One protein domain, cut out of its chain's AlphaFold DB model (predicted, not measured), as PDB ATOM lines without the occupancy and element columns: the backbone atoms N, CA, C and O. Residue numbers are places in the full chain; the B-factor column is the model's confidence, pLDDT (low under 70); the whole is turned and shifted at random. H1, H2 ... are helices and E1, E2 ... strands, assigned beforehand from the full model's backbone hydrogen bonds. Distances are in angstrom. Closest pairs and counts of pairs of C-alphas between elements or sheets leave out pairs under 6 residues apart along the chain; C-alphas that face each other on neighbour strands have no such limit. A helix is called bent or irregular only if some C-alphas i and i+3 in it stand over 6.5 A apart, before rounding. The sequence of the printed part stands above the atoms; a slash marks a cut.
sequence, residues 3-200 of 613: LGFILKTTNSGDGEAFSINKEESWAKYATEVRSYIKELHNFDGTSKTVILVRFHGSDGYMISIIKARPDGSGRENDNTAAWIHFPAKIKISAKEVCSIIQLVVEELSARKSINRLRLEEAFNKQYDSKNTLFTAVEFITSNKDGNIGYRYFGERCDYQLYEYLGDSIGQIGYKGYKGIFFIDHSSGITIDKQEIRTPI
ATOM      1  N   LEU A   3     107.526  94.592  86.550       96.75
ATOM      2  CA  LEU A   3     107.159  95.651  85.613       96.75
ATOM      3  C   LEU A   3     105.671  95.570  85.287       96.75
ATOM      4  O   LEU A   3     105.119  94.472  85.183       96.75
ATOM      5  N   GLY A   4     105.047  96.724  85.082       96.62
ATOM      6  CA  GLY A   4     103.666  96.823  84.621       96.62
ATOM      7  C   GLY A   4     103.576  97.083  83.121       96.62
ATOM      8  O   GLY A   4     104.432  97.762  82.556       96.62
ATOM      9  N   PHE A   5     102.532  96.572  82.471       96.88
ATOM     10  CA  PHE A   5     102.285  96.780  81.044       96.88
ATOM     11  C   PHE A   5     100.815  97.071  80.763       96.88
ATOM     12  O   PHE A   5      99.940  96.367  81.264       96.88
ATOM     13  N   ILE A   6     100.538  98.056  79.908       95.12
ATOM     14  CA  ILE A   6      99.204  98.319  79.360       95.12
ATOM     15  C   ILE A   6      99.343  98.638  77.874       95.12
ATOM     16  O   ILE A   6     100.014  99.600  77.501       95.12
ATOM     17  N   LEU A   7      98.665  97.873  77.022       92.50
ATOM     18  CA  LEU A   7      98.538  98.195  75.607       92.50
ATOM     19  C   LEU A   7      97.237  98.949  75.355       92.50
ATOM     20  O   LEU A   7      96.157  98.452  75.674       92.50
ATOM     21  N   LYS A   8      97.343 100.110  74.710       90.06
ATOM     22  CA  LYS A   8      96.207 100.918  74.276       90.06
ATOM     23  C   LYS A   8      96.195 101.105  72.767       90.06
ATOM     24  O   LYS A   8      97.239 101.317  72.145       90.06
ATOM     25  N   THR A   9      95.005 101.052  72.187       82.50
ATOM     26  CA  THR A   9      94.774 101.320  70.768       82.50
ATOM     27  C   THR A   9      93.728 102.410  70.612       82.50
ATOM     28  O   THR A   9      92.666 102.383  71.235       82.50
ATOM     29  N   THR A  10      94.022 103.373  69.745       75.69
ATOM     30  CA  THR A  10      93.090 104.429  69.358       75.69
ATOM     31  C   THR A  10      92.603 104.131  67.937       75.69
ATOM     32  O   THR A  10      93.380 104.135  66.987       75.69
ATOM     33  N   ASN A  11      91.340 103.706  67.802       62.06
ATOM     34  CA  ASN A  11      90.676 103.461  66.499       62.06
ATOM     35  C   ASN A  11      89.279 104.113  66.417       62.06
ATOM     36  O   ASN A  11      88.821 104.435  65.330       62.06
ATOM     37  N   SER A  12      88.626 104.338  67.571       57.25
ATOM     38  CA  SER A  12      87.348 105.076  67.723       57.25
ATOM     39  C   SER A  12      87.178 105.700  69.127       57.25
ATOM     40  O   SER A  12      86.082 106.096  69.512       57.25
ATOM     41  N   GLY A  13      88.257 105.748  69.914       62.41
ATOM     42  CA  GLY A  13      88.297 106.070  71.347       62.41
ATOM     43  C   GLY A  13      89.562 105.472  71.973       62.41
ATOM     44  O   GLY A  13      90.245 104.697  71.301       62.41
ATOM     45  N   ASP A  14      89.894 105.836  73.214       73.19
ATOM     46  CA  ASP A  14      91.019 105.242  73.956       73.19
ATOM     47  C   ASP A  14      90.596 103.885  74.538       73.19
ATOM     48  O   ASP A  14      89.847 103.825  75.513       73.19
ATOM     49  N   GLY A  15      91.015 102.790  73.898       76.62
ATOM     50  CA  GLY A  15      90.681 101.426  74.308       76.62
ATOM     51  C   GLY A  15      91.889 100.683  74.873       76.62
ATOM     52  O   GLY A  15      92.951 100.655  74.253       76.62
ATOM     53  N   GLU A  16      91.728 100.043  76.033       87.00
ATOM     54  CA  GLU A  16      92.716  99.099  76.563       87.00
ATOM     55  C   GLU A  16      92.574  97.746  75.853       87.00
ATOM     56  O   GLU A  16      91.520  97.116  75.906       87.00
ATOM     57  N   ALA A  17      93.632  97.305  75.172       85.31
ATOM     58  CA  ALA A  17      93.648  96.044  74.437       85.31
ATOM     59  C   ALA A  17      93.981  94.852  75.347       85.31
ATOM     60  O   ALA A  17      93.346  93.803  75.244       85.31
ATOM     61  N   PHE A  18      94.991  94.999  76.211       90.75
ATOM     62  CA  PHE A  18      95.306  94.082  77.314       90.75
ATOM     63  C   PHE A  18      96.335  94.712  78.269       90.75
ATOM     64  O   PHE A  18      96.974  95.714  77.937       90.75
ATOM     65  N   SER A  19      96.530  94.095  79.436       93.38
ATOM     66  CA  SER A  19      97.485  94.541  80.457       93.38
ATOM     67  C   SER A  19      98.170  93.370  81.168       93.38
ATOM     68  O   SER A  19      97.575  92.300  81.270       93.38
ATOM     69  N   ILE A  20      99.375  93.585  81.702       94.94
ATOM     70  CA  ILE A  20     100.147  92.616  82.503       94.94
ATOM     71  C   ILE A  20     100.587  93.305  83.802       94.94
ATOM     72  O   ILE A  20     101.029  94.455  83.764       94.94
ATOM     73  N   ASN A  21     100.468  92.615  84.945       94.56
ATOM     74  CA  ASN A  21     100.801  93.130  86.287       94.56
ATOM     75  C   ASN A  21     100.171  94.500  86.611       94.56
ATOM     76  O   ASN A  21     100.788  95.324  87.279       94.56
ATOM     77  N   LYS A  22      98.966  94.771  86.097       93.31
ATOM     78  CA  LYS A  22      98.273  96.052  86.271       93.31
ATOM     79  C   LYS A  22      97.897  96.280  87.734       93.31
ATOM     80  O   LYS A  22      97.181  95.470  88.313       93.31
ATOM     81  N   GLU A  23      98.308  97.418  88.287       91.25
ATOM     82  CA  GLU A  23      97.898  97.872  89.618       91.25
ATOM     83  C   GLU A  23      97.242  99.251  89.526       91.25
ATOM     84  O   GLU A  23      97.653 100.109  88.741       91.25
ATOM     85  N   GLU A  24      96.220  99.485  90.347       88.25
ATOM     86  CA  GLU A  24      95.433 100.725  90.331       88.25
ATOM     87  C   GLU A  24      96.274 101.972  90.671       88.25
ATOM     88  O   GLU A  24      96.022 103.064  90.153       88.25
ATOM     89  N   SER A  25      97.329 101.793  91.476       88.31
ATOM     90  CA  SER A  25      98.267 102.834  91.913       88.31
ATOM     91  C   SER A  25      98.883 103.606  90.740       88.31
ATOM     92  O   SER A  25      98.880 104.840  90.757       88.31
ATOM     93  N   TRP A  26      99.334 102.895  89.700       92.19
ATOM     94  CA  TRP A  26     100.023 103.472  88.545       92.19
ATOM     95  C   TRP A  26      99.222 103.405  87.237       92.19
ATOM     96  O   TRP A  26      99.457 104.218  86.342       92.19
ATOM     97  N   ALA A  27      98.245 102.498  87.103       91.50
ATOM     98  CA  ALA A  27      97.490 102.322  85.857       91.50
ATOM     99  C   ALA A  27      96.762 103.599  85.402       91.50
ATOM    100  O   ALA A  27      96.660 103.863  84.202       91.50
ATOM    101  N   LYS A  28      96.326 104.439  86.350       90.88
ATOM    102  CA  LYS A  28      95.705 105.752  86.093       90.88
ATOM    103  C   LYS A  28      96.588 106.716  85.287       90.88
ATOM    104  O   LYS A  28      96.085 107.680  84.714       90.88
ATOM    105  N   TYR A  29      97.902 106.483  85.241       90.06
ATOM    106  CA  TYR A  29      98.848 107.317  84.503       90.06
ATOM    107  C   TYR A  29      99.012 106.918  83.032       90.06
ATOM    108  O   TYR A  29      99.528 107.719  82.245       90.06
ATOM    109  N   ALA A  30      98.544 105.729  82.637       90.19
ATOM    110  CA  ALA A  30      98.488 105.302  81.243       90.19
ATOM    111  C   ALA A  30      97.348 106.039  80.521       90.19
ATOM    112  O   ALA A  30      96.254 105.511  80.334       90.19
ATOM    113  N   THR A  31      97.576 107.300  80.161       87.19
ATOM    114  CA  THR A  31      96.574 108.178  79.540       87.19
ATOM    115  C   THR A  31      96.593 108.092  78.013       87.19
ATOM    116  O   THR A  31      97.546 107.591  77.418       87.19
ATOM    117  N   GLU A  32      95.567 108.643  77.367       85.94
ATOM    118  CA  GLU A  32      95.548 108.831  75.916       85.94
ATOM    119  C   GLU A  32      96.719 109.727  75.459       85.94
ATOM    120  O   GLU A  32      96.963 110.801  76.020       85.94
ATOM    121  N   VAL A  33      97.456 109.284  74.434       89.44
ATOM    122  CA  VAL A  33      98.693 109.948  73.980       89.44
ATOM    123  C   VAL A  33      98.493 110.962  72.854       89.44
ATOM    124  O   VAL A  33      99.427 111.702  72.555       89.44
ATOM    125  N   ARG A  34      97.292 111.060  72.260       87.56
ATOM    126  CA  ARG A  34      97.000 111.989  71.146       87.56
ATOM    127  C   ARG A  34      97.390 113.436  71.459       87.56
ATOM    128  O   ARG A  34      97.976 114.131  70.636       87.56
ATOM    129  N   SER A  35      97.147 113.865  72.699       86.00
ATOM    130  CA  SER A  35      97.511 115.204  73.187       86.00
ATOM    131  C   SER A  35      99.022 115.479  73.252       86.00
ATOM    132  O   SER A  35      99.412 116.644  73.349       86.00
ATOM    133  N   TYR A  36      99.855 114.437  73.204       89.88
ATOM    134  CA  TYR A  36     101.316 114.515  73.187       89.88
ATOM    135  C   TYR A  36     101.847 114.443  71.753       89.88
ATOM    136  O   TYR A  36     102.686 115.255  71.380       89.88
ATOM    137  N   ILE A  37     101.352 113.496  70.949       91.12
ATOM    138  CA  ILE A  37     101.861 113.260  69.587       91.12
ATOM    139  C   ILE A  37     101.483 114.350  68.585       91.12
ATOM    140  O   ILE A  37     102.223 114.538  67.631       91.12
ATOM    141  N   LYS A  38     100.427 115.135  68.840       89.44
ATOM    142  CA  LYS A  38     100.084 116.318  68.025       89.44
ATOM    143  C   LYS A  38     101.200 117.374  67.950       89.44
ATOM    144  O   LYS A  38     101.140 118.280  67.132       89.44
ATOM    145  N   GLU A  39     102.171 117.304  68.859       90.69
ATOM    146  CA  GLU A  39     103.334 118.197  68.913       90.69
ATOM    147  C   GLU A  39     104.494 117.687  68.031       90.69
ATOM    148  O   GLU A  39     105.521 118.354  67.933       90.69
ATOM    149  N   LEU A  40     104.370 116.488  67.446       92.94
ATOM    150  CA  LEU A  40     105.386 115.856  66.608       92.94
ATOM    151  C   LEU A  40     105.104 116.131  65.129       92.94
ATOM    152  O   LEU A  40     104.051 115.773  64.604       92.94
ATOM    153  N   HIS A  41     106.090 116.670  64.425       91.69
ATOM    154  CA  HIS A  41     106.069 116.789  62.972       91.69
ATOM    155  C   HIS A  41     106.702 115.552  62.325       91.69
ATOM    156  O   HIS A  41     107.638 114.959  62.865       91.69
ATOM    157  N   ASN A  42     106.205 115.165  61.144       90.31
ATOM    158  CA  ASN A  42     106.672 114.001  60.372       90.31
ATOM    159  C   ASN A  42     106.538 112.644  61.098       90.31
ATOM    160  O   ASN A  42     107.314 111.715  60.832       90.31
ATOM    161  N   PHE A  43     105.571 112.535  62.016       89.50
ATOM    162  CA  PHE A  43     105.262 111.307  62.752       89.50
ATOM    163  C   PHE A  43     104.020 110.588  62.217       89.50
ATOM    164  O   PHE A  43     104.079 109.381  61.977       89.50
ATOM    165  N   ASP A  44     102.909 111.297  62.012       84.81
ATOM    166  CA  ASP A  44     101.648 110.661  61.623       84.81
ATOM    167  C   ASP A  44     101.723 109.999  60.235       84.81
ATOM    168  O   ASP A  44     102.471 110.441  59.364       84.81
ATOM    169  N   GLY A  45     101.018 108.880  60.050       80.06
ATOM    170  CA  GLY A  45     101.037 108.098  58.804       80.06
ATOM    171  C   GLY A  45     102.349 107.347  58.503       80.06
ATOM    172  O   GLY A  45     102.416 106.544  57.571       80.06
ATOM    173  N   THR A  46     103.418 107.555  59.282       83.56
ATOM    174  CA  THR A  46     104.764 107.065  58.919       83.56
ATOM    175  C   THR A  46     105.101 105.659  59.414       83.56
ATOM    176  O   THR A  46     106.165 105.134  59.087       83.56
ATOM    177  N   SER A  47     104.244 105.039  60.232       83.31
ATOM    178  CA  SER A  47     104.547 103.788  60.958       83.31
ATOM    179  C   SER A  47     105.774 103.841  61.885       83.31
ATOM    180  O   SER A  47     106.202 102.797  62.387       83.31
ATOM    181  N   LYS A  48     106.345 105.030  62.119       89.44
ATOM    182  CA  LYS A  48     107.487 105.234  63.017       89.44
ATOM    183  C   LYS A  48     107.069 105.095  64.478       89.44
ATOM    184  O   LYS A  48     105.887 105.164  64.828       89.44
ATOM    185  N   THR A  49     108.076 104.944  65.331       91.50
ATOM    186  CA  THR A  49     107.918 104.819  66.778       91.50
ATOM    187  C   THR A  49     108.619 105.967  67.491       91.50
ATOM    188  O   THR A  49     109.714 106.366  67.106       91.50
ATOM    189  N   VAL A  50     108.001 106.465  68.556       94.44
ATOM    190  CA  VAL A  50     108.561 107.471  69.460       94.44
ATOM    191  C   VAL A  50     108.407 107.009  70.909       94.44
ATOM    192  O   VAL A  50     107.459 106.294  71.246       94.44
ATOM    193  N   ILE A  51     109.350 107.398  71.768       96.94
ATOM    194  CA  ILE A  51     109.368 107.027  73.184       96.94
ATOM    195  C   ILE A  51     109.004 108.250  74.021       96.94
ATOM    196  O   ILE A  51     109.672 109.273  73.929       96.94
ATOM    197  N   LEU A  52     107.976 108.144  74.861       97.00
ATOM    198  CA  LEU A  52     107.561 109.178  75.811       97.00
ATOM    199  C   LEU A  52     107.814 108.707  77.245       97.00
ATOM    200  O   LEU A  52     107.315 107.659  77.638       97.00
ATOM    201  N   VAL A  53     108.504 109.505  78.053       97.00
ATOM    202  CA  VAL A  53     108.738 109.230  79.478       97.00
ATOM    203  C   VAL A  53     107.940 110.193  80.351       97.00
ATOM    204  O   VAL A  53     107.895 111.399  80.089       97.00
ATOM    205  N   ARG A  54     107.319 109.665  81.409       96.00
ATOM    206  CA  ARG A  54     106.603 110.437  82.435       96.00
ATOM    207  C   ARG A  54     106.983 109.961  83.831       96.00
ATOM    208  O   ARG A  54     107.114 108.763  84.059       96.00
ATOM    209  N   PHE A  55     107.127 110.898  84.758       96.56
ATOM    210  CA  PHE A  55     107.553 110.634  86.130       96.56
ATOM    211  C   PHE A  55     106.406 110.865  87.114       96.56
ATOM    212  O   PHE A  55     105.663 111.845  86.998       96.56
ATOM    213  N   HIS A  56     106.286 109.980  88.100       95.12
ATOM    214  CA  HIS A  56     105.188 109.930  89.065       95.12
ATOM    215  C   HIS A  56     105.685 109.859  90.521       95.12
ATOM    216  O   HIS A  56     104.976 109.363  91.396       95.12
ATOM    217  N   GLY A  57     106.894 110.358  90.800       94.00
ATOM    218  CA  GLY A  57     107.462 110.391  92.147       94.00
ATOM    219  C   GLY A  57     107.594 108.992  92.753       94.00
ATOM    220  O   GLY A  57     108.244 108.119  92.176       94.00
ATOM    221  N   SER A  58     106.964 108.767  93.910       92.56
ATOM    222  CA  SER A  58     106.993 107.486  94.636       92.56
ATOM    223  C   SER A  58     106.430 106.306  93.846       92.56
ATOM    224  O   SER A  58     106.854 105.173  94.069       92.56
ATOM    225  N   ASP A  59     105.513 106.562  92.908       93.94
ATOM    226  CA  ASP A  59     104.927 105.512  92.071       93.94
ATOM    227  C   ASP A  59     105.902 105.059  90.968       93.94
ATOM    228  O   ASP A  59     105.700 104.008  90.368       93.94
ATOM    229  N   GLY A  60     106.983 105.805  90.713       95.12
ATOM    230  CA  GLY A  60     107.996 105.491  89.706       95.12
ATOM    231  C   GLY A  60     107.821 106.271  88.410       95.12
ATOM    232  O   GLY A  60     107.486 107.457  88.426       95.12
ATOM    233  N   TYR A  61     108.087 105.628  87.276       96.56
ATOM    234  CA  TYR A  61     107.991 106.261  85.961       96.56
ATOM    235  C   TYR A  61     107.327 105.350  84.930       96.56
ATOM    236  O   TYR A  61     107.293 104.126  85.060       96.56
ATOM    237  N   MET A  62     106.782 105.981  83.896       96.31
ATOM    238  CA  MET A  62     106.114 105.341  82.776       96.31
ATOM    239  C   MET A  62     106.891 105.623  81.495       96.31
ATOM    240  O   MET A  62     107.197 106.780  81.203       96.31
ATOM    241  N   ILE A  63     107.154 104.584  80.710       97.44
ATOM    242  CA  ILE A  63     107.630 104.703  79.332       97.44
ATOM    243  C   ILE A  63     106.483 104.308  78.404       97.44
ATOM    244  O   ILE A  63     105.986 103.189  78.476       97.44
ATOM    245  N   SER A  64     106.056 105.217  77.533       96.75
ATOM    246  CA  SER A  64     105.149 104.918  76.428       96.75
ATOM    247  C   SER A  64     105.944 104.718  75.151       96.75
ATOM    248  O   SER A  64     106.702 105.598  74.747       96.75
ATOM    249  N   ILE A  65     105.738 103.583  74.500       96.31
ATOM    250  CA  ILE A  65     106.218 103.316  73.149       96.31
ATOM    251  C   ILE A  65     105.031 103.547  72.227       96.31
ATOM    252  O   ILE A  65     104.060 102.785  72.248       96.31
ATOM    253  N   ILE A  66     105.090 104.634  71.465       93.94
ATOM    254  CA  ILE A  66     103.975 105.103  70.650       93.94
ATOM    255  C   ILE A  66     104.325 104.880  69.192       93.94
ATOM    256  O   ILE A  66     105.305 105.426  68.689       93.94
ATOM    257  N   LYS A  67     103.501 104.090  68.512       91.00
ATOM    258  CA  LYS A  67     103.637 103.796  67.094       91.00
ATOM    259  C   LYS A  67     102.543 104.501  66.305       91.00
ATOM    260  O   LYS A  67     101.357 104.308  66.597       91.00
ATOM    261  N   ALA A  68     102.953 105.298  65.320       87.69
ATOM    262  CA  ALA A  68     102.042 105.908  64.360       87.69
ATOM    263  C   ALA A  68     101.373 104.818  63.523       87.69
ATOM    264  O   ALA A  68     101.989 103.792  63.210       87.69
ATOM    265  N   ARG A  69     100.118 105.025  63.142       82.00
ATOM    266  CA  ARG A  69      99.495 104.145  62.157       82.00
ATOM    267  C   ARG A  69     100.037 104.430  60.749       82.00
ATOM    268  O   ARG A  69     100.487 105.545  60.490       82.00
ATOM    269  N   PRO A  70     100.054 103.432  59.850       80.38
ATOM    270  CA  PRO A  70     100.326 103.667  58.437       80.38
ATOM    271  C   PRO A  70      99.365 104.694  57.832       80.38
ATOM    272  O   PRO A  70      98.197 104.763  58.227       80.38
ATOM    273  N   ASP A  71      99.841 105.443  56.844       76.19
ATOM    274  CA  ASP A  71      99.005 106.379  56.100       76.19
ATOM    275  C   ASP A  71      97.756 105.682  55.522       76.19
ATOM    276  O   ASP A  71      97.800 104.520  55.104       76.19
ATOM    277  N   GLY A  72      96.615 106.367  55.583       67.56
ATOM    278  CA  GLY A  72      95.306 105.828  55.200       67.56
ATOM    279  C   GLY A  72      94.674 104.815  56.171       67.56
ATOM    280  O   GLY A  72      93.618 104.266  55.853       67.56
ATOM    281  N   SER A  73      95.262 104.553  57.349       67.25
ATOM    282  CA  SER A  73      94.754 103.556  58.313       67.25
ATOM    283  C   SER A  73      94.207 104.138  59.628       67.25
ATOM    284  O   SER A  73      94.558 103.700  60.721       67.25
ATOM    285  N   GLY A  74      93.285 105.096  59.543       70.88
ATOM    286  CA  GLY A  74      92.604 105.673  60.709       70.88
ATOM    287  C   GLY A  74      92.355 107.169  60.554       70.88
ATOM    288  O   GLY A  74      92.463 107.711  59.456       70.88
ATOM    289  N   ARG A  75      91.996 107.828  61.657       73.88
ATOM    290  CA  ARG A  75      91.987 109.293  61.757       73.88
ATOM    291  C   ARG A  75      93.394 109.805  62.061       73.88
ATOM    292  O   ARG A  75      94.238 109.058  62.548       73.88
ATOM    293  N   GLU A  76      93.610 111.090  61.810       75.38
ATOM    294  CA  GLU A  76      94.852 111.776  62.167       75.38
ATOM    295  C   GLU A  76      95.191 111.545  63.649       75.38
ATOM    296  O   GLU A  76      94.317 111.632  64.520       75.38
ATOM    297  N   ASN A  77      96.461 111.260  63.936       75.81
ATOM    298  CA  ASN A  77      96.966 110.912  65.266       75.81
ATOM    299  C   ASN A  77      96.381 109.615  65.869       75.81
ATOM    300  O   ASN A  77      96.502 109.395  67.079       75.81
ATOM    301  N   ASP A  78      95.752 108.737  65.083       80.81
ATOM    302  CA  ASP A  78      95.480 107.377  65.548       80.81
ATOM    303  C   ASP A  78      96.789 106.598  65.703       80.81
ATOM    304  O   ASP A  78      97.707 106.650  64.882       80.81
ATOM    305  N   ASN A  79      96.888 105.852  66.798       84.88
ATOM    306  CA  ASN A  79      98.147 105.281  67.235       84.88
ATOM    307  C   ASN A  79      97.937 103.972  68.006       84.88
ATOM    308  O   ASN A  79      96.839 103.602  68.428       84.88
ATOM    309  N   THR A  80      99.039 103.259  68.209       88.62
ATOM    310  CA  THR A  80      99.125 102.200  69.219       88.62
ATOM    311  C   THR A  80     100.135 102.642  70.266       88.62
ATOM    312  O   THR A  80     101.229 103.071  69.909       88.62
ATOM    313  N   ALA A  81      99.762 102.608  71.543       92.44
ATOM    314  CA  ALA A  81     100.624 103.019  72.646       92.44
ATOM    315  C   ALA A  81     100.782 101.872  73.642       92.44
ATOM    316  O   ALA A  81      99.809 101.429  74.253       92.44
ATOM    317  N   ALA A  82     102.014 101.410  73.817       95.12
ATOM    318  CA  ALA A  82     102.367 100.469  74.866       95.12
ATOM    319  C   ALA A  82     102.970 101.231  76.046       95.12
ATOM    320  O   ALA A  82     104.028 101.841  75.925       95.12
ATOM    321  N   TRP A  83     102.285 101.204  77.181       96.69
ATOM    322  CA  TRP A  83     102.715 101.816  78.427       96.69
ATOM    323  C   TRP A  83     103.413 100.787  79.310       96.69
ATOM    324  O   TRP A  83     102.841  99.746  79.626       96.69
ATOM    325  N   ILE A  84     104.633 101.104  79.727       97.56
ATOM    326  CA  ILE A  84     105.487 100.283  80.580       97.56
ATOM    327  C   ILE A  84     105.703 101.034  81.888       97.56
ATOM    328  O   ILE A  84     106.190 102.165  81.876       97.56
ATOM    329  N   HIS A  85     105.359 100.406  83.005       97.69
ATOM    330  CA  HIS A  85     105.583 100.940  84.343       97.69
ATOM    331  C   HIS A  85     106.859 100.375  84.957       97.69
ATOM    332  O   HIS A  85     107.069  99.159  84.979       97.69
ATOM    333  N   PHE A  86     107.670 101.276  85.504       97.00
ATOM    334  CA  PHE A  86     108.857 100.968  86.284       97.00
ATOM    335  C   PHE A  86     108.672 101.515  87.706       97.00
ATOM    336  O   PHE A  86     108.655 102.740  87.885       97.00
ATOM    337  N   PRO A  87     108.552 100.644  88.728       96.00
ATOM    338  CA  PRO A  87     108.484 101.070  90.125       96.00
ATOM    339  C   PRO A  87     109.699 101.917  90.519       96.00
ATOM    340  O   PRO A  87     110.816 101.599  90.123       96.00
ATOM    341  N   ALA A  88     109.521 102.951  91.346       94.88
ATOM    342  CA  ALA A  88     110.593 103.910  91.645       94.88
ATOM    343  C   ALA A  88     111.880 103.261  92.189       94.88
ATOM    344  O   ALA A  88     112.986 103.632  91.807       94.88
ATOM    345  N   LYS A  89     111.728 102.247  93.050       95.12
ATOM    346  CA  LYS A  89     112.840 101.533  93.692       95.12
ATOM    347  C   LYS A  89     113.319 100.302  92.929       95.12
ATOM    348  O   LYS A  89     114.091  99.525  93.481       95.12
ATOM    349  N   ILE A  90     112.886 100.087  91.690       95.00
ATOM    350  CA  ILE A  90     113.339  98.931  90.916       95.00
ATOM    351  C   ILE A  90     114.844  99.023  90.626       95.00
ATOM    352  O   ILE A  90     115.359 100.062  90.209       95.00
ATOM    353  N   LYS A  91     115.566  97.921  90.835       94.50
ATOM    354  CA  LYS A  91     116.964  97.787  90.425       94.50
ATOM    355  C   LYS A  91     117.017  97.162  89.029       94.50
ATOM    356  O   LYS A  91     116.861  95.952  88.890       94.50
ATOM    357  N   ILE A  92     117.217  97.991  88.006       94.06
ATOM    358  CA  ILE A  92     117.276  97.567  86.600       94.06
ATOM    359  C   ILE A  92     118.338  98.360  85.835       94.06
ATOM    360  O   ILE A  92     118.447  99.576  85.987       94.06
ATOM    361  N   SER A  93     119.123  97.674  85.006       93.44
ATOM    362  CA  SER A  93     120.170  98.322  84.213       93.44
ATOM    363  C   SER A  93     119.610  99.017  82.967       93.44
ATOM    364  O   SER A  93     118.603  98.602  82.395       93.44
ATOM    365  N   ALA A  94     120.312 100.041  82.475       93.62
ATOM    366  CA  ALA A  94     119.954 100.729  81.232       93.62
ATOM    367  C   ALA A  94     119.835  99.785  80.020       93.62
ATOM    368  O   ALA A  94     118.941  99.944  79.187       93.62
ATOM    369  N   LYS A  95     120.712  98.774  79.946       93.19
ATOM    370  CA  LYS A  95     120.696  97.759  78.886       93.19
ATOM    371  C   LYS A  95     119.424  96.917  78.937       93.19
ATOM    372  O   LYS A  95     118.800  96.721  77.904       93.19
ATOM    373  N   GLU A  96     119.012  96.476  80.125       94.69
ATOM    374  CA  GLU A  96     117.767  95.716  80.290       94.69
ATOM    375  C   GLU A  96     116.535  96.552  79.937       94.69
ATOM    376  O   GLU A  96     115.652  96.051  79.244       94.69
ATOM    377  N   VAL A  97     116.492  97.830  80.338       96.25
ATOM    378  CA  VAL A  97     115.409  98.744  79.927       96.25
ATOM    379  C   VAL A  97     115.348  98.847  78.398       96.25
ATOM    380  O   VAL A  97     114.266  98.732  77.826       96.25
ATOM    381  N   CYS A  98     116.493  98.986  77.720       95.12
ATOM    382  CA  CYS A  98     116.545  98.996  76.255       95.12
ATOM    383  C   CYS A  98     116.070  97.675  75.640       95.12
ATOM    384  O   CYS A  98     115.294  97.711  74.690       95.12
ATOM    385  N   SER A  99     116.475  96.522  76.184       95.44
ATOM    386  CA  SER A  99     116.002  95.211  75.719       95.44
ATOM    387  C   SER A  99     114.482  95.075  75.828       95.44
ATOM    388  O   SER A  99     113.851  94.549  74.915       95.44
ATOM    389  N   ILE A 100     113.882  95.576  76.912       96.31
ATOM    390  CA  ILE A 100     112.423  95.576  77.094       96.31
ATOM    391  C   ILE A 100     111.752  96.499  76.073       96.31
ATOM    392  O   ILE A 100     110.757  96.113  75.462       96.31
ATOM    393  N   ILE A 101     112.296  97.702  75.857       96.00
ATOM    394  CA  ILE A 101     111.776  98.631  74.847       96.00
ATOM    395  C   ILE A 101     111.836  97.988  73.462       96.00
ATOM    396  O   ILE A 101     110.830  97.969  72.760       96.00
ATOM    397  N   GLN A 102     112.980  97.413  73.087       94.94
ATOM    398  CA  GLN A 102     113.163  96.749  71.801       94.94
ATOM    399  C   GLN A 102     112.179  95.587  71.622       94.94
ATOM    400  O   GLN A 102     111.524  95.509  70.586       94.94
ATOM    401  N   LEU A 103     112.012  94.740  72.643       95.12
ATOM    402  CA  LEU A 103     111.026  93.660  72.636       95.12
ATOM    403  C   LEU A 103     109.619  94.190  72.330       95.12
ATOM    404  O   LEU A 103     108.924  93.657  71.470       95.12
ATOM    405  N   VAL A 104     109.195  95.259  73.004       94.69
ATOM    406  CA  VAL A 104     107.864  95.837  72.779       94.69
ATOM    407  C   VAL A 104     107.760  96.472  71.388       94.69
ATOM    408  O   VAL A 104     106.739  96.304  70.727       94.69
ATOM    409  N   VAL A 105     108.802  97.150  70.897       93.12
ATOM    410  CA  VAL A 105     108.836  97.701  69.529       93.12
ATOM    411  C   VAL A 105     108.706  96.600  68.471       93.12
ATOM    412  O   VAL A 105     107.962  96.776  67.500       93.12
ATOM    413  N   GLU A 106     109.394  95.469  68.659       91.88
ATOM    414  CA  GLU A 106     109.299  94.284  67.800       91.88
ATOM    415  C   GLU A 106     107.871  93.729  67.788       91.88
ATOM    416  O   GLU A 106     107.303  93.532  66.714       91.88
ATOM    417  N   GLU A 107     107.254  93.549  68.957       90.50
ATOM    418  CA  GLU A 107     105.887  93.025  69.072       90.50
ATOM    419  C   GLU A 107     104.836  93.979  68.481       90.50
ATOM    420  O   GLU A 107     103.908  93.535  67.807       90.50
ATOM    421  N   LEU A 108     105.001  95.297  68.641       87.25
ATOM    422  CA  LEU A 108     104.156  96.306  67.984       87.25
ATOM    423  C   LEU A 108     104.380  96.385  66.462       87.25
ATOM    424  O   LEU A 108     103.593  97.002  65.736       87.25
ATOM    425  N   SER A 109     105.477  95.817  65.962       84.81
ATOM    426  CA  SER A 109     105.838  95.805  64.540       84.81
ATOM    427  C   SER A 109     105.671  94.456  63.866       84.81
ATOM    428  O   SER A 109     105.784  94.370  62.641       84.81
ATOM    429  N   ALA A 110     105.322  93.429  64.633       81.12
ATOM    430  CA  ALA A 110     104.988  92.128  64.106       81.12
ATOM    431  C   ALA A 110     103.771  92.228  63.173       81.12
ATOM    432  O   ALA A 110     102.749  92.830  63.493       81.12
ATOM    433  N   ARG A 111     103.871  91.594  61.998       65.19
ATOM    434  CA  ARG A 111     102.735  91.442  61.067       65.19
ATOM    435  C   ARG A 111     101.676  90.461  61.590       65.19
ATOM    436  O   ARG A 111     100.563  90.430  61.077       65.19
ATOM    437  N   LYS A 112     102.045  89.623  62.564       67.00
ATOM    438  CA  LYS A 112     101.155  88.701  63.284       67.00
ATOM    439  C   LYS A 112     100.529  89.429  64.479       67.00
ATOM    440  O   LYS A 112     101.038  90.459  64.904       67.00
ATOM    441  N   SER A 113      99.452  88.881  65.046       75.19
ATOM    442  CA  SER A 113      98.932  89.360  66.333       75.19
ATOM    443  C   SER A 113     100.028  89.324  67.406       75.19
ATOM    444  O   SER A 113     100.819  88.381  67.423       75.19
ATOM    445  N   ILE A 114     100.027  90.309  68.307       82.56
ATOM    446  CA  ILE A 114     101.005  90.460  69.398       82.56
ATOM    447  C   ILE A 114     101.162  89.155  70.189       82.56
ATOM    448  O   ILE A 114     100.165  88.572  70.629       82.56
ATOM    449  N   ASN A 115     102.405  88.715  70.405       86.44
ATOM    450  CA  ASN A 115     102.689  87.517  71.181       86.44
ATOM    451  C   ASN A 115     102.617  87.818  72.684       86.44
ATOM    452  O   ASN A 115     103.592  88.228  73.317       86.44
ATOM    453  N   ARG A 116     101.437  87.583  73.265       87.69
ATOM    454  CA  ARG A 116     101.176  87.830  74.690       87.69
ATOM    455  C   ARG A 116     102.089  87.023  75.611       87.69
ATOM    456  O   ARG A 116     102.573  87.583  76.581       87.69
ATOM    457  N   LEU A 117     102.385  85.766  75.276       88.44
ATOM    458  CA  LEU A 117     103.219  84.892  76.111       88.44
ATOM    459  C   LEU A 117     104.652  85.421  76.236       88.44
ATOM    460  O   LEU A 117     105.204  85.444  77.332       88.44
ATOM    461  N   ARG A 118     105.234  85.916  75.133       91.88
ATOM    462  CA  ARG A 118     106.587  86.503  75.136       91.88
ATOM    463  C   ARG A 118     106.654  87.763  76.008       91.88
ATOM    464  O   ARG A 118     107.646  87.986  76.699       91.88
ATOM    465  N   LEU A 119     105.594  88.576  75.999       92.81
ATOM    466  CA  LEU A 119     105.481  89.745  76.873       92.81
ATOM    467  C   LEU A 119     105.238  89.338  78.333       92.81
ATOM    468  O   LEU A 119     105.875  89.880  79.228       92.81
ATOM    469  N   GLU A 120     104.374  88.362  78.599       93.81
ATOM    470  CA  GLU A 120     104.130  87.861  79.956       93.81
ATOM    471  C   GLU A 120     105.399  87.300  80.596       93.81
ATOM    472  O   GLU A 120     105.669  87.602  81.757       93.81
ATOM    473  N   GLU A 121     106.208  86.548  79.851       93.75
ATOM    474  CA  GLU A 121     107.494  86.033  80.324       93.75
ATOM    475  C   GLU A 121     108.451  87.176  80.704       93.75
ATOM    476  O   GLU A 121     108.981  87.208  81.818       93.75
ATOM    477  N   ALA A 122     108.609  88.170  79.823       94.19
ATOM    478  CA  ALA A 122     109.503  89.301  80.058       94.19
ATOM    479  C   ALA A 122     109.066  90.179  81.246       94.19
ATOM    480  O   ALA A 122     109.900  90.602  82.052       94.19
ATOM    481  N   PHE A 123     107.763  90.446  81.383       95.69
ATOM    482  CA  PHE A 123     107.224  91.340  82.414       95.69
ATOM    483  C   PHE A 123     107.013  90.652  83.771       95.69
ATOM    484  O   PHE A 123     106.930  91.334  84.794       95.69
ATOM    485  N   ASN A 124     106.976  89.315  83.822       95.56
ATOM    486  CA  ASN A 124     106.920  88.561  85.078       95.56
ATOM    487  C   ASN A 124     108.279  88.343  85.752       95.56
ATOM    488  O   ASN A 124     108.300  87.877  86.898       95.56
ATOM    489  N   LYS A 125     109.391  88.710  85.097       95.44
ATOM    490  CA  LYS A 125     110.721  88.708  85.718       95.44
ATOM    491  C   LYS A 125     110.699  89.510  87.023       95.44
ATOM    492  O   LYS A 125     110.203  90.637  87.075       95.44
ATOM    493  N   GLN A 126     111.247  88.919  88.084       96.00
ATOM    494  CA  GLN A 126     111.394  89.595  89.368       96.00
ATOM    495  C   GLN A 126     112.692  90.402  89.412       96.00
ATOM    496  O   GLN A 126     113.750  89.921  89.017       96.00
ATOM    497  N   TYR A 127     112.586  91.622  89.930       95.94
ATOM    498  CA  TYR A 127     113.692  92.549  90.138       95.94
ATOM    499  C   TYR A 127     113.863  92.872  91.619       95.94
ATOM    500  O   TYR A 127     112.873  93.004  92.352       95.94
ATOM    501  N   ASP A 128     115.109  93.069  92.034       95.88
ATOM    502  CA  ASP A 128     115.436  93.533  93.377       95.88
ATOM    503  C   ASP A 128     114.975  94.979  93.598       95.88
ATOM    504  O   ASP A 128     114.830  95.771  92.662       95.88
ATOM    505  N   SER A 129     114.774  95.334  94.867       94.25
ATOM    506  CA  SER A 129     114.552  96.719  95.281       94.25
ATOM    507  C   SER A 129     115.881  97.385  95.626       94.25
ATOM    508  O   SER A 129     116.729  96.799  96.299       94.25
ATOM    509  N   LYS A 130     116.041  98.647  95.235       92.44
ATOM    510  CA  LYS A 130     117.123  99.513  95.701       92.44
ATOM    511  C   LYS A 130     117.014  99.706  97.217       92.44
ATOM    512  O   LYS A 130     115.924  99.948  97.743       92.44
ATOM    513  N   ASN A 131     118.149  99.603  97.910       90.19
ATOM    514  CA  ASN A 131     118.255  99.820  99.355       90.19
ATOM    515  C   ASN A 131     118.574 101.292  99.658       90.19
ATOM    516  O   ASN A 131     119.656 101.626 100.138       90.19
ATOM    517  N   THR A 132     117.650 102.180  99.300       92.69
ATOM    518  CA  THR A 132     117.775 103.631  99.492       92.69
ATOM    519  C   THR A 132     116.484 104.197 100.071       92.69
ATOM    520  O   THR A 132     115.397 103.635  99.884       92.69
ATOM    521  N   LEU A 133     116.582 105.300 100.817       93.69
ATOM    522  CA  LEU A 133     115.413 105.967 101.387       93.69
ATOM    523  C   LEU A 133     114.532 106.536 100.270       93.69
ATOM    524  O   LEU A 133     113.336 106.238 100.235       93.69
ATOM    525  N   PHE A 134     115.162 107.265  99.347       94.69
ATOM    526  CA  PHE A 134     114.578 107.812  98.127       94.69
ATOM    527  C   PHE A 134     115.516 107.564  96.944       94.69
ATOM    528  O   PHE A 134     116.733 107.708  97.071       94.69
ATOM    529  N   THR A 135     114.951 107.223  95.794       95.00
ATOM    530  CA  THR A 135     115.663 107.168  94.511       95.00
ATOM    531  C   THR A 135     115.599 108.512  93.786       95.00
ATOM    532  O   THR A 135     114.734 109.338  94.074       95.00
ATOM    533  N   ALA A 136     116.467 108.719  92.792       94.38
ATOM    534  CA  ALA A 136     116.495 109.966  92.020       94.38
ATOM    535  C   ALA A 136     115.156 110.246  91.309       94.38
ATOM    536  O   ALA A 136     114.743 111.395  91.177       94.38
ATOM    537  N   VAL A 137     114.447 109.184  90.909       94.75
ATOM    538  CA  VAL A 137     113.113 109.250  90.297       94.75
ATOM    539  C   VAL A 137     112.061 109.785  91.271       94.75
ATOM    540  O   VAL A 137     111.187 110.539  90.853       94.75
ATOM    541  N   GLU A 138     112.146 109.458  92.564       94.31
ATOM    542  CA  GLU A 138     111.143 109.879  93.557       94.31
ATOM    543  C   GLU A 138     111.114 111.398  93.769       94.31
ATOM    544  O   GLU A 138     110.095 111.943  94.192       94.31
ATOM    545  N   PHE A 139     112.199 112.095  93.423       92.44
ATOM    546  CA  PHE A 139     112.275 113.558  93.458       92.44
ATOM    547  C   PHE A 139     111.669 114.238  92.220       92.44
ATOM    548  O   PHE A 139     111.612 115.472  92.155       92.44
ATOM    549  N   ILE A 140     111.206 113.457  91.239       93.94
ATOM    550  CA  ILE A 140     110.708 113.946  89.957       93.94
ATOM    551  C   ILE A 140     109.242 113.545  89.798       93.94
ATOM    552  O   ILE A 140     108.881 112.371  89.750       93.94
ATOM    553  N   THR A 141     108.395 114.552  89.622       94.75
ATOM    554  CA  THR A 141     107.001 114.378  89.210       94.75
ATOM    555  C   THR A 141     106.782 115.257  87.995       94.75
ATOM    556  O   THR A 141     107.037 116.460  88.061       94.75
ATOM    557  N   SER A 142     106.336 114.669  86.885       93.88
ATOM    558  CA  SER A 142     106.056 115.418  85.661       93.88
ATOM    559  C   SER A 142     104.966 116.460  85.912       93.88
ATOM    560  O   SER A 142     103.873 116.132  86.384       93.88
ATOM    561  N   ASN A 143     105.255 117.716  85.579       93.62
ATOM    562  CA  ASN A 143     104.319 118.822  85.737       93.62
ATOM    563  C   ASN A 143     103.191 118.712  84.703       93.62
ATOM    564  O   ASN A 143     103.439 118.902  83.519       93.62
ATOM    565  N   LYS A 144     101.950 118.443  85.129       88.31
ATOM    566  CA  LYS A 144     100.800 118.267  84.220       88.31
ATOM    567  C   LYS A 144     100.551 119.480  83.313       88.31
ATOM    568  O   LYS A 144     100.169 119.284  82.162       88.31
ATOM    569  N   ASP A 145     100.828 120.681  83.813       89.44
ATOM    570  CA  ASP A 145     100.651 121.948  83.093       89.44
ATOM    571  C   ASP A 145     101.923 122.382  82.338       89.44
ATOM    572  O   ASP A 145     101.950 123.419  81.679       89.44
ATOM    573  N   GLY A 146     102.999 121.594  82.432       88.62
ATOM    574  CA  GLY A 146     104.272 121.868  81.776       88.62
ATOM    575  C   GLY A 146     104.247 121.620  80.266       88.62
ATOM    576  O   GLY A 146     103.402 120.906  79.721       88.62
ATOM    577  N   ASN A 147     105.244 122.160  79.568       92.06
ATOM    578  CA  ASN A 147     105.456 121.858  78.154       92.06
ATOM    579  C   ASN A 147     105.967 120.421  77.948       92.06
ATOM    580  O   ASN A 147     106.438 119.761  78.877       92.06
ATOM    581  N   ILE A 148     105.870 119.931  76.708       94.62
ATOM    582  CA  ILE A 148     106.597 118.727  76.282       94.62
ATOM    583  C   ILE A 148     108.068 119.072  76.126       94.62
ATOM    584  O   ILE A 148     108.396 120.039  75.441       94.62
ATOM    585  N   GLY A 149     108.918 118.268  76.753       95.81
ATOM    586  CA  GLY A 149     110.352 118.266  76.512       95.81
ATOM    587  C   GLY A 149     110.725 117.196  75.494       95.81
ATOM    588  O   GLY A 149     109.983 116.231  75.307       95.81
ATOM    589  N   TYR A 150     111.882 117.330  74.857       96.50
ATOM    590  CA  TYR A 150     112.416 116.263  74.017       96.50
ATOM    591  C   TYR A 150     113.939 116.271  73.965       96.50
ATOM    592  O   TYR A 150     114.577 117.291  74.245       96.50
ATOM    593  N   ARG A 151     114.498 115.111  73.614       96.19
ATOM    594  CA  ARG A 151     115.920 114.895  73.342       96.19
ATOM    595  C   ARG A 151     116.079 113.991  72.135       96.19
ATOM    596  O   ARG A 151     115.348 113.000  72.020       96.19
ATOM    597  N   TYR A 152     117.066 114.288  71.301       96.00
ATOM    598  CA  TYR A 152     117.504 113.344  70.288       96.00
ATOM    599  C   TYR A 152     118.489 112.319  70.860       96.00
ATOM    600  O   TYR A 152     119.217 112.585  71.824       96.00
ATOM    601  N   PHE A 153     118.484 111.130  70.267       94.94
ATOM    602  CA  PHE A 153     119.494 110.098  70.474       94.94
ATOM    603  C   PHE A 153     119.873 109.449  69.140       94.94
ATOM    604  O   PHE A 153     119.127 109.543  68.163       94.94
ATOM    605  N   GLY A 154     120.997 108.732  69.123       92.06
ATOM    606  CA  GLY A 154     121.428 107.938  67.974       92.06
ATOM    607  C   GLY A 154     122.544 108.605  67.174       92.06
ATOM    608  O   GLY A 154     123.429 109.251  67.736       92.06
ATOM    609  N   GLU A 155     122.557 108.394  65.859       86.38
ATOM    610  CA  GLU A 155     123.625 108.908  65.002       86.38
ATOM    611  C   GLU A 155     123.669 110.440  64.991       86.38
ATOM    612  O   GLU A 155     122.656 111.105  64.767       86.38
ATOM    613  N   ARG A 156     124.883 110.992  65.139       83.75
ATOM    614  CA  ARG A 156     125.157 112.443  65.181       83.75
ATOM    615  C   ARG A 156     124.560 113.161  66.399       83.75
ATOM    616  O   ARG A 156     124.403 114.378  66.365       83.75
ATOM    617  N   CYS A 157     124.272 112.423  67.469       89.19
ATOM    618  CA  CYS A 157     123.896 112.965  68.770       89.19
ATOM    619  C   CYS A 157     124.976 112.680  69.816       89.19
ATOM    620  O   CYS A 157     125.744 111.728  69.683       89.19
ATOM    621  N   ASP A 158     124.974 113.468  70.891       87.56
ATOM    622  CA  ASP A 158     125.901 113.298  72.019       87.56
ATOM    623  C   ASP A 158     125.631 112.023  72.832       87.56
ATOM    624  O   ASP A 158     126.486 111.596  73.605       87.56
ATOM    625  N   TYR A 159     124.443 111.427  72.672       92.81
ATOM    626  CA  TYR A 159     123.983 110.312  73.491       92.81
ATOM    627  C   TYR A 159     123.235 109.242  72.688       92.81
ATOM    628  O   TYR A 159     122.482 109.519  71.748       92.81
ATOM    629  N   GLN A 160     123.388 108.000  73.133       93.69
ATOM    630  CA  GLN A 160     122.575 106.850  72.757       93.69
ATOM    631  C   GLN A 160     121.378 106.693  73.702       93.69
ATOM    632  O   GLN A 160     121.407 107.139  74.849       93.69
ATOM    633  N   LEU A 161     120.326 105.993  73.259       93.94
ATOM    634  CA  LEU A 161     119.105 105.815  74.059       93.94
ATOM    635  C   LEU A 161     119.388 105.222  75.449       93.94
ATOM    636  O   LEU A 161     118.815 105.674  76.438       93.94
ATOM    637  N   TYR A 162     120.291 104.240  75.545       93.19
ATOM    638  CA  TYR A 162     120.613 103.601  76.824       93.19
ATOM    639  C   TYR A 162     121.229 104.577  77.838       93.19
ATOM    640  O   TYR A 162     121.089 104.367  79.036       93.19
ATOM    641  N   GLU A 163     121.867 105.662  77.398       93.12
ATOM    642  CA  GLU A 163     122.495 106.645  78.291       93.12
ATOM    643  C   GLU A 163     121.468 107.552  78.977       93.12
ATOM    644  O   GLU A 163     121.755 108.139  80.020       93.12
ATOM    645  N   TYR A 164     120.246 107.617  78.440       93.81
ATOM    646  CA  TYR A 164     119.107 108.309  79.045       93.81
ATOM    647  C   TYR A 164     118.261 107.421  79.966       93.81
ATOM    648  O   TYR A 164     117.368 107.927  80.645       93.81
ATOM    649  N   LEU A 165     118.498 106.108  79.975       93.88
ATOM    650  CA  LEU A 165     117.642 105.115  80.625       93.88
ATOM    651  C   LEU A 165     118.323 104.462  81.835       93.88
ATOM    652  O   LEU A 165     119.473 104.747  82.170       93.88
ATOM    653  N   GLY A 166     117.593 103.569  82.511       87.81
ATOM    654  CA  GLY A 166     118.080 102.871  83.702       87.81
ATOM    655  C   GLY A 166     118.383 103.852  84.832       87.81
ATOM    656  O   GLY A 166     117.561 104.712  85.139       87.81
ATOM    657  N   ASP A 167     119.573 103.750  85.423       85.06
ATOM    658  CA  ASP A 167     119.983 104.630  86.519       85.06
ATOM    659  C   ASP A 167     120.061 106.110  86.110       85.06
ATOM    660  O   ASP A 167     119.776 106.974  86.931       85.06
ATOM    661  N   SER A 168     120.356 106.429  84.846       90.38
ATOM    662  CA  SER A 168     120.485 107.816  84.370       90.38
ATOM    663  C   SER A 168     119.150 108.525  84.126       90.38
ATOM    664  O   SER A 168     119.141 109.720  83.834       90.38
ATOM    665  N   ILE A 169     118.008 107.840  84.241       93.94
ATOM    666  CA  ILE A 169     116.704 108.422  83.889       93.94
ATOM    667  C   ILE A 169     116.270 109.552  84.841       93.94
ATOM    668  O   ILE A 169     115.514 110.445  84.456       93.94
ATOM    669  N   GLY A 170     116.760 109.533  86.084       92.88
ATOM    670  CA  GLY A 170     116.369 110.441  87.164       92.88
ATOM    671  C   GLY A 170     117.016 111.830  87.110       92.88
ATOM    672  O   GLY A 170     117.683 112.223  88.061       92.88
ATOM    673  N   GLN A 171     116.826 112.591  86.029       93.88
ATOM    674  CA  GLN A 171     117.395 113.941  85.881       93.88
ATOM    675  C   GLN A 171     116.449 115.029  86.420       93.88
ATOM    676  O   GLN A 171     115.341 115.197  85.917       93.88
ATOM    677  N   ILE A 172     116.884 115.844  87.391       90.31
ATOM    678  CA  ILE A 172     116.029 116.876  88.031       90.31
ATOM    679  C   ILE A 172     115.460 117.888  87.030       90.31
ATOM    680  O   ILE A 172     114.320 118.334  87.182       90.31
ATOM    681  N   GLY A 173     116.213 118.208  85.972       90.31
ATOM    682  CA  GLY A 173     115.758 119.103  84.903       90.31
ATOM    683  C   GLY A 173     114.468 118.639  84.214       90.31
ATOM    684  O   GLY A 173     113.767 119.447  83.612       90.31
ATOM    685  N   TYR A 174     114.103 117.363  84.341       94.25
ATOM    686  CA  TYR A 174     112.893 116.794  83.754       94.25
ATOM    687  C   TYR A 174     111.604 117.172  84.496       94.25
ATOM    688  O   TYR A 174     110.522 117.105  83.914       94.25
ATOM    689  N   LYS A 175     111.701 117.637  85.749       92.50
ATOM    690  CA  LYS A 175     110.553 118.007  86.595       92.50
ATOM    691  C   LYS A 175     109.656 119.092  85.980       92.50
ATOM    692  O   LYS A 175     108.454 119.108  86.231       92.50
ATOM    693  N   GLY A 176     110.218 119.990  85.168       92.69
ATOM    694  CA  GLY A 176     109.475 121.092  84.543       92.69
ATOM    695  C   GLY A 176     108.518 120.678  83.415       92.69
ATOM    696  O   GLY A 176     107.672 121.479  83.021       92.69
ATOM    697  N   TYR A 177     108.623 119.447  82.907       95.38
ATOM    698  CA  TYR A 177     107.914 118.996  81.708       95.38
ATOM    699  C   TYR A 177     106.756 118.044  82.038       95.38
ATOM    700  O   TYR A 177     106.844 117.235  82.968       95.38
ATOM    701  N   LYS A 178     105.686 118.076  81.228       94.25
ATOM    702  CA  LYS A 178     104.557 117.126  81.353       94.25
ATOM    703  C   LYS A 178     104.887 115.710  80.878       94.25
ATOM    704  O   LYS A 178     104.201 114.749  81.236       94.25
ATOM    705  N   GLY A 179     105.942 115.597  80.082       95.19
ATOM    706  CA  GLY A 179     106.522 114.369  79.563       95.19
ATOM    707  C   GLY A 179     107.699 114.700  78.652       95.19
ATOM    708  O   GLY A 179     107.827 115.840  78.192       95.19
ATOM    709  N   ILE A 180     108.565 113.717  78.426       96.88
ATOM    710  CA  ILE A 180     109.786 113.886  77.636       96.88
ATOM    711  C   ILE A 180     109.810 112.874  76.511       96.88
ATOM    712  O   ILE A 180     109.739 111.674  76.766       96.88
ATOM    713  N   PHE A 181     109.931 113.357  75.281       97.31
ATOM    714  CA  PHE A 181     110.175 112.494  74.140       97.31
ATOM    715  C   PHE A 181     111.663 112.181  73.990       97.31
ATOM    716  O   PHE A 181     112.501 113.080  73.984       97.31
ATOM    717  N   PHE A 182     111.981 110.905  73.814       96.44
ATOM    718  CA  PHE A 182     113.254 110.469  73.257       96.44
ATOM    719  C   PHE A 182     113.011 110.074  71.806       96.44
ATOM    720  O   PHE A 182     112.202 109.186  71.517       96.44
ATOM    721  N   ILE A 183     113.684 110.778  70.898       95.38
ATOM    722  CA  ILE A 183     113.468 110.675  69.457       95.38
ATOM    723  C   ILE A 183     114.766 110.209  68.809       95.38
ATOM    724  O   ILE A 183     115.821 110.797  69.035       95.38
ATOM    725  N   ASP A 184     114.686 109.166  67.990       94.19
ATOM    726  CA  ASP A 184     115.816 108.757  67.162       94.19
ATOM    727  C   ASP A 184     116.066 109.846  66.113       94.19
ATOM    728  O   ASP A 184     115.172 110.173  65.328       94.19
ATOM    729  N   HIS A 185     117.262 110.421  66.098       93.12
ATOM    730  CA  HIS A 185     117.620 111.484  65.165       93.12
ATOM    731  C   HIS A 185     117.491 111.049  63.696       93.12
ATOM    732  O   HIS A 185     117.087 111.840  62.843       93.12
ATOM    733  N   SER A 186     117.724 109.765  63.398       91.94
ATOM    734  CA  SER A 186     117.564 109.205  62.051       91.94
ATOM    735  C   SER A 186     116.100 109.121  61.592       91.94
ATOM    736  O   SER A 186     115.827 109.003  60.397       91.94
ATOM    737  N   SER A 187     115.135 109.235  62.513       90.69
ATOM    738  CA  SER A 187     113.707 109.146  62.194       90.69
ATOM    739  C   SER A 187     113.178 110.351  61.408       90.69
ATOM    740  O   SER A 187     112.115 110.248  60.795       90.69
ATOM    741  N   GLY A 188     113.863 111.501  61.434       90.50
ATOM    742  CA  GLY A 188     113.393 112.750  60.817       90.50
ATOM    743  C   GLY A 188     112.154 113.373  61.484       90.50
ATOM    744  O   GLY A 188     111.546 114.279  60.911       90.50
ATOM    745  N   ILE A 189     111.756 112.880  62.662       94.19
ATOM    746  CA  ILE A 189     110.688 113.465  63.484       94.19
ATOM    747  C   ILE A 189     111.230 114.725  64.164       94.19
ATOM    748  O   ILE A 189     112.329 114.712  64.726       94.19
ATOM    749  N   THR A 190     110.456 115.808  64.146       93.75
ATOM    750  CA  THR A 190     110.843 117.091  64.749       93.75
ATOM    751  C   THR A 190     109.749 117.656  65.646       93.75
ATOM    752  O   THR A 190     108.595 117.236  65.582       93.75
ATOM    753  N   ILE A 191     110.122 118.590  66.521       93.94
ATOM    754  CA  ILE A 191     109.212 119.316  67.413       93.94
ATOM    755  C   ILE A 191     109.585 120.793  67.351       93.94
ATOM    756  O   ILE A 191     110.762 121.126  67.489       93.94
ATOM    757  N   ASP A 192     108.597 121.676  67.209       91.00
ATOM    758  CA  ASP A 192     108.787 123.133  67.235       91.00
ATOM    759  C   ASP A 192     108.981 123.673  68.669       91.00
ATOM    760  O   ASP A 192     108.200 124.462  69.201       91.00
ATOM    761  N   LYS A 193     109.991 123.140  69.367       89.94
ATOM    762  CA  LYS A 193     110.385 123.519  70.735       89.94
ATOM    763  C   LYS A 193     111.897 123.450  70.878       89.94
ATOM    764  O   LYS A 193     112.588 122.813  70.084       89.94
ATOM    765  N   GLN A 194     112.422 124.052  71.938       92.31
ATOM    766  CA  GLN A 194     113.836 123.924  72.268       92.31
ATOM    767  C   GLN A 194     114.154 122.519  72.801       92.31
ATOM    768  O   GLN A 194     113.506 122.030  73.727       92.31
ATOM    769  N   GLU A 195     115.171 121.886  72.218       94.12
ATOM    770  CA  GLU A 195     115.706 120.602  72.672       94.12
ATOM    771  C   GLU A 195     116.331 120.722  74.070       94.12
ATOM    772  O   GLU A 195     117.052 121.679  74.372       94.12
ATOM    773  N   ILE A 196     116.131 119.707  74.916       94.44
ATOM    774  CA  ILE A 196     116.816 119.624  76.206       94.44
ATOM    775  C   ILE A 196     118.263 119.171  75.973       94.44
ATOM    776  O   ILE A 196     118.549 117.982  75.824       94.44
ATOM    777  N   ARG A 197     119.198 120.122  76.007       91.25
ATOM    778  CA  ARG A 197     120.638 119.878  75.797       91.25
ATOM    779  C   ARG A 197     121.471 119.791  77.074       91.25
ATOM    780  O   ARG A 197     122.682 119.629  77.005       91.25
ATOM    781  N   THR A 198     120.842 119.876  78.245       90.44
ATOM    782  CA  THR A 198     121.549 119.749  79.526       90.44
ATOM    783  C   THR A 198     122.263 118.391  79.610       90.44
ATOM    784  O   THR A 198     121.604 117.368  79.411       90.44
ATOM    785  N   PRO A 199     123.574 118.338  79.902       91.69
ATOM    786  CA  PRO A 199     124.300 117.074  79.990       91.69
ATOM    787  C   PRO A 199     123.674 116.115  81.002       91.69
ATOM    788  O   PRO A 199     123.195 116.551  82.052       91.69
ATOM    789  N   ILE A 200     123.696 114.815  80.698       92.44
ATOM    790  CA  ILE A 200     123.264 113.787  81.650       92.44
ATOM    791  C   ILE A 200     124.195 113.792  82.854       92.44
ATOM    792  O   ILE A 200     125.415 113.706  82.719       92.44
TER     793      ILE A 200
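AT A GLANCE: This is residues 3 to 200 of the 613 residues of an uncharacterized protein of Phocaeicola vulgatus (UniProt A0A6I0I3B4). One strongly twisted sheet of seven strands makes the body, with H3 and H4 side by side over one face and short helices round its rim and ends. H6 and H7 sit at the first end of H3, and the last stretch, residues 185 to 200, has no named element. The printed part has 198 residues, with eight named helices and seven named strands in the order E1 E2 H1 H2 E3 E4 E5 H3 H4 H5 E6 H6 H7 H8 E7. The sheet runs E2 E1 E5 E4 E3 E7 E6, mixed, and the class is mixed, helices and strands. The whole is compact, with a radius of gyration of the C-alphas of 15.9 A and spans of 50 by 40 by 32 A.

IN THESE COORDINATES: E1, residues 4 to 10, begins at C-alpha 4 (103.666, 96.823, 84.621) and is 20.1 A long; E2 is residues 14 to 20, 17.8 A. H1 is residues 24 to 27 and H2 34 to 37. E3, residues 49 to 55, is 20.2 A, E4, 61 to 68, 22.4 A, and E5, 79 to 86, 22.3 A. H3, residues 94 to 109, is 22.4 A, and H4, 116 to 124, 11.9 A. H5 is residues 136 to 139, E6 148 to 153, H6 161 to 164, H7 166 to 169 and H8 172 to 176. H8 is irregular, but only just: C-alphas 173 and 176 are 6.6 A apart. E7, residues 179 to 184, ends at C-alpha 184 (115.816, 108.757, 67.162).

HOW THE PARTS SIT: E3 E4 E5 form a meander, each strand the antiparallel neighbour of the one before, with N 52 and O 64 at 2.8 A and N 65 and O 82 at 2.8 A. E1 is antiparallel to E5 (N 8 and O 81, 2.8 A) and forms a hairpin with E2 (N 17 and O 7, 2.8 A). E7 is antiparallel to E3 (N 53 and O 180, 2.8 A) and parallel to E6 (N 151 and O 181, 2.9 A); E6, H6 H7 H8, E7 is a strand-helix-strand unit, two parallel neighbour strands with helices between. H3 and H4 on one face make two layers, helices on one face of a sheet, at heights of 9.4 A and 9.0 A. H3 and H4 are close but not clearly touching, the closest C-alphas, of Ile 100 and Ala 122, 7.5 A apart, at a shallow tilt of 16 degrees, opposite ways. H6 is on the same face, and H3 touches it with residues 94 to 98 alone, closest at the C-alphas of Ala 94 and Tyr 162, 5.3 A. H3 touches H7 with residues 94 to 97 alone, closest at the C-alphas of Ala 94 and Gly 166, 3.8 A. H1, H2, H5 and H8 only graze the sheet, H5 only just on it with 5 pairs of C-alphas within 10 A. Every O i to N i+4 pair is within hydrogen-bond range in H3 and H4; in H8 0 of 1 is, with 1 of 2 O i to N i+3 pairs, and the other helices are too short for an i+4 pair.

THE WHOLE: The two C-alphas farthest apart, of Gly 72 and Leu 133, are 50.4 A apart. The printed part has no cut, and the links H2 to E3 and H4 to H5 are long. The mean pLDDT of the printed part is 90.4; residues 11 to 13, 72 to 73 and 111 to 112 are under 70.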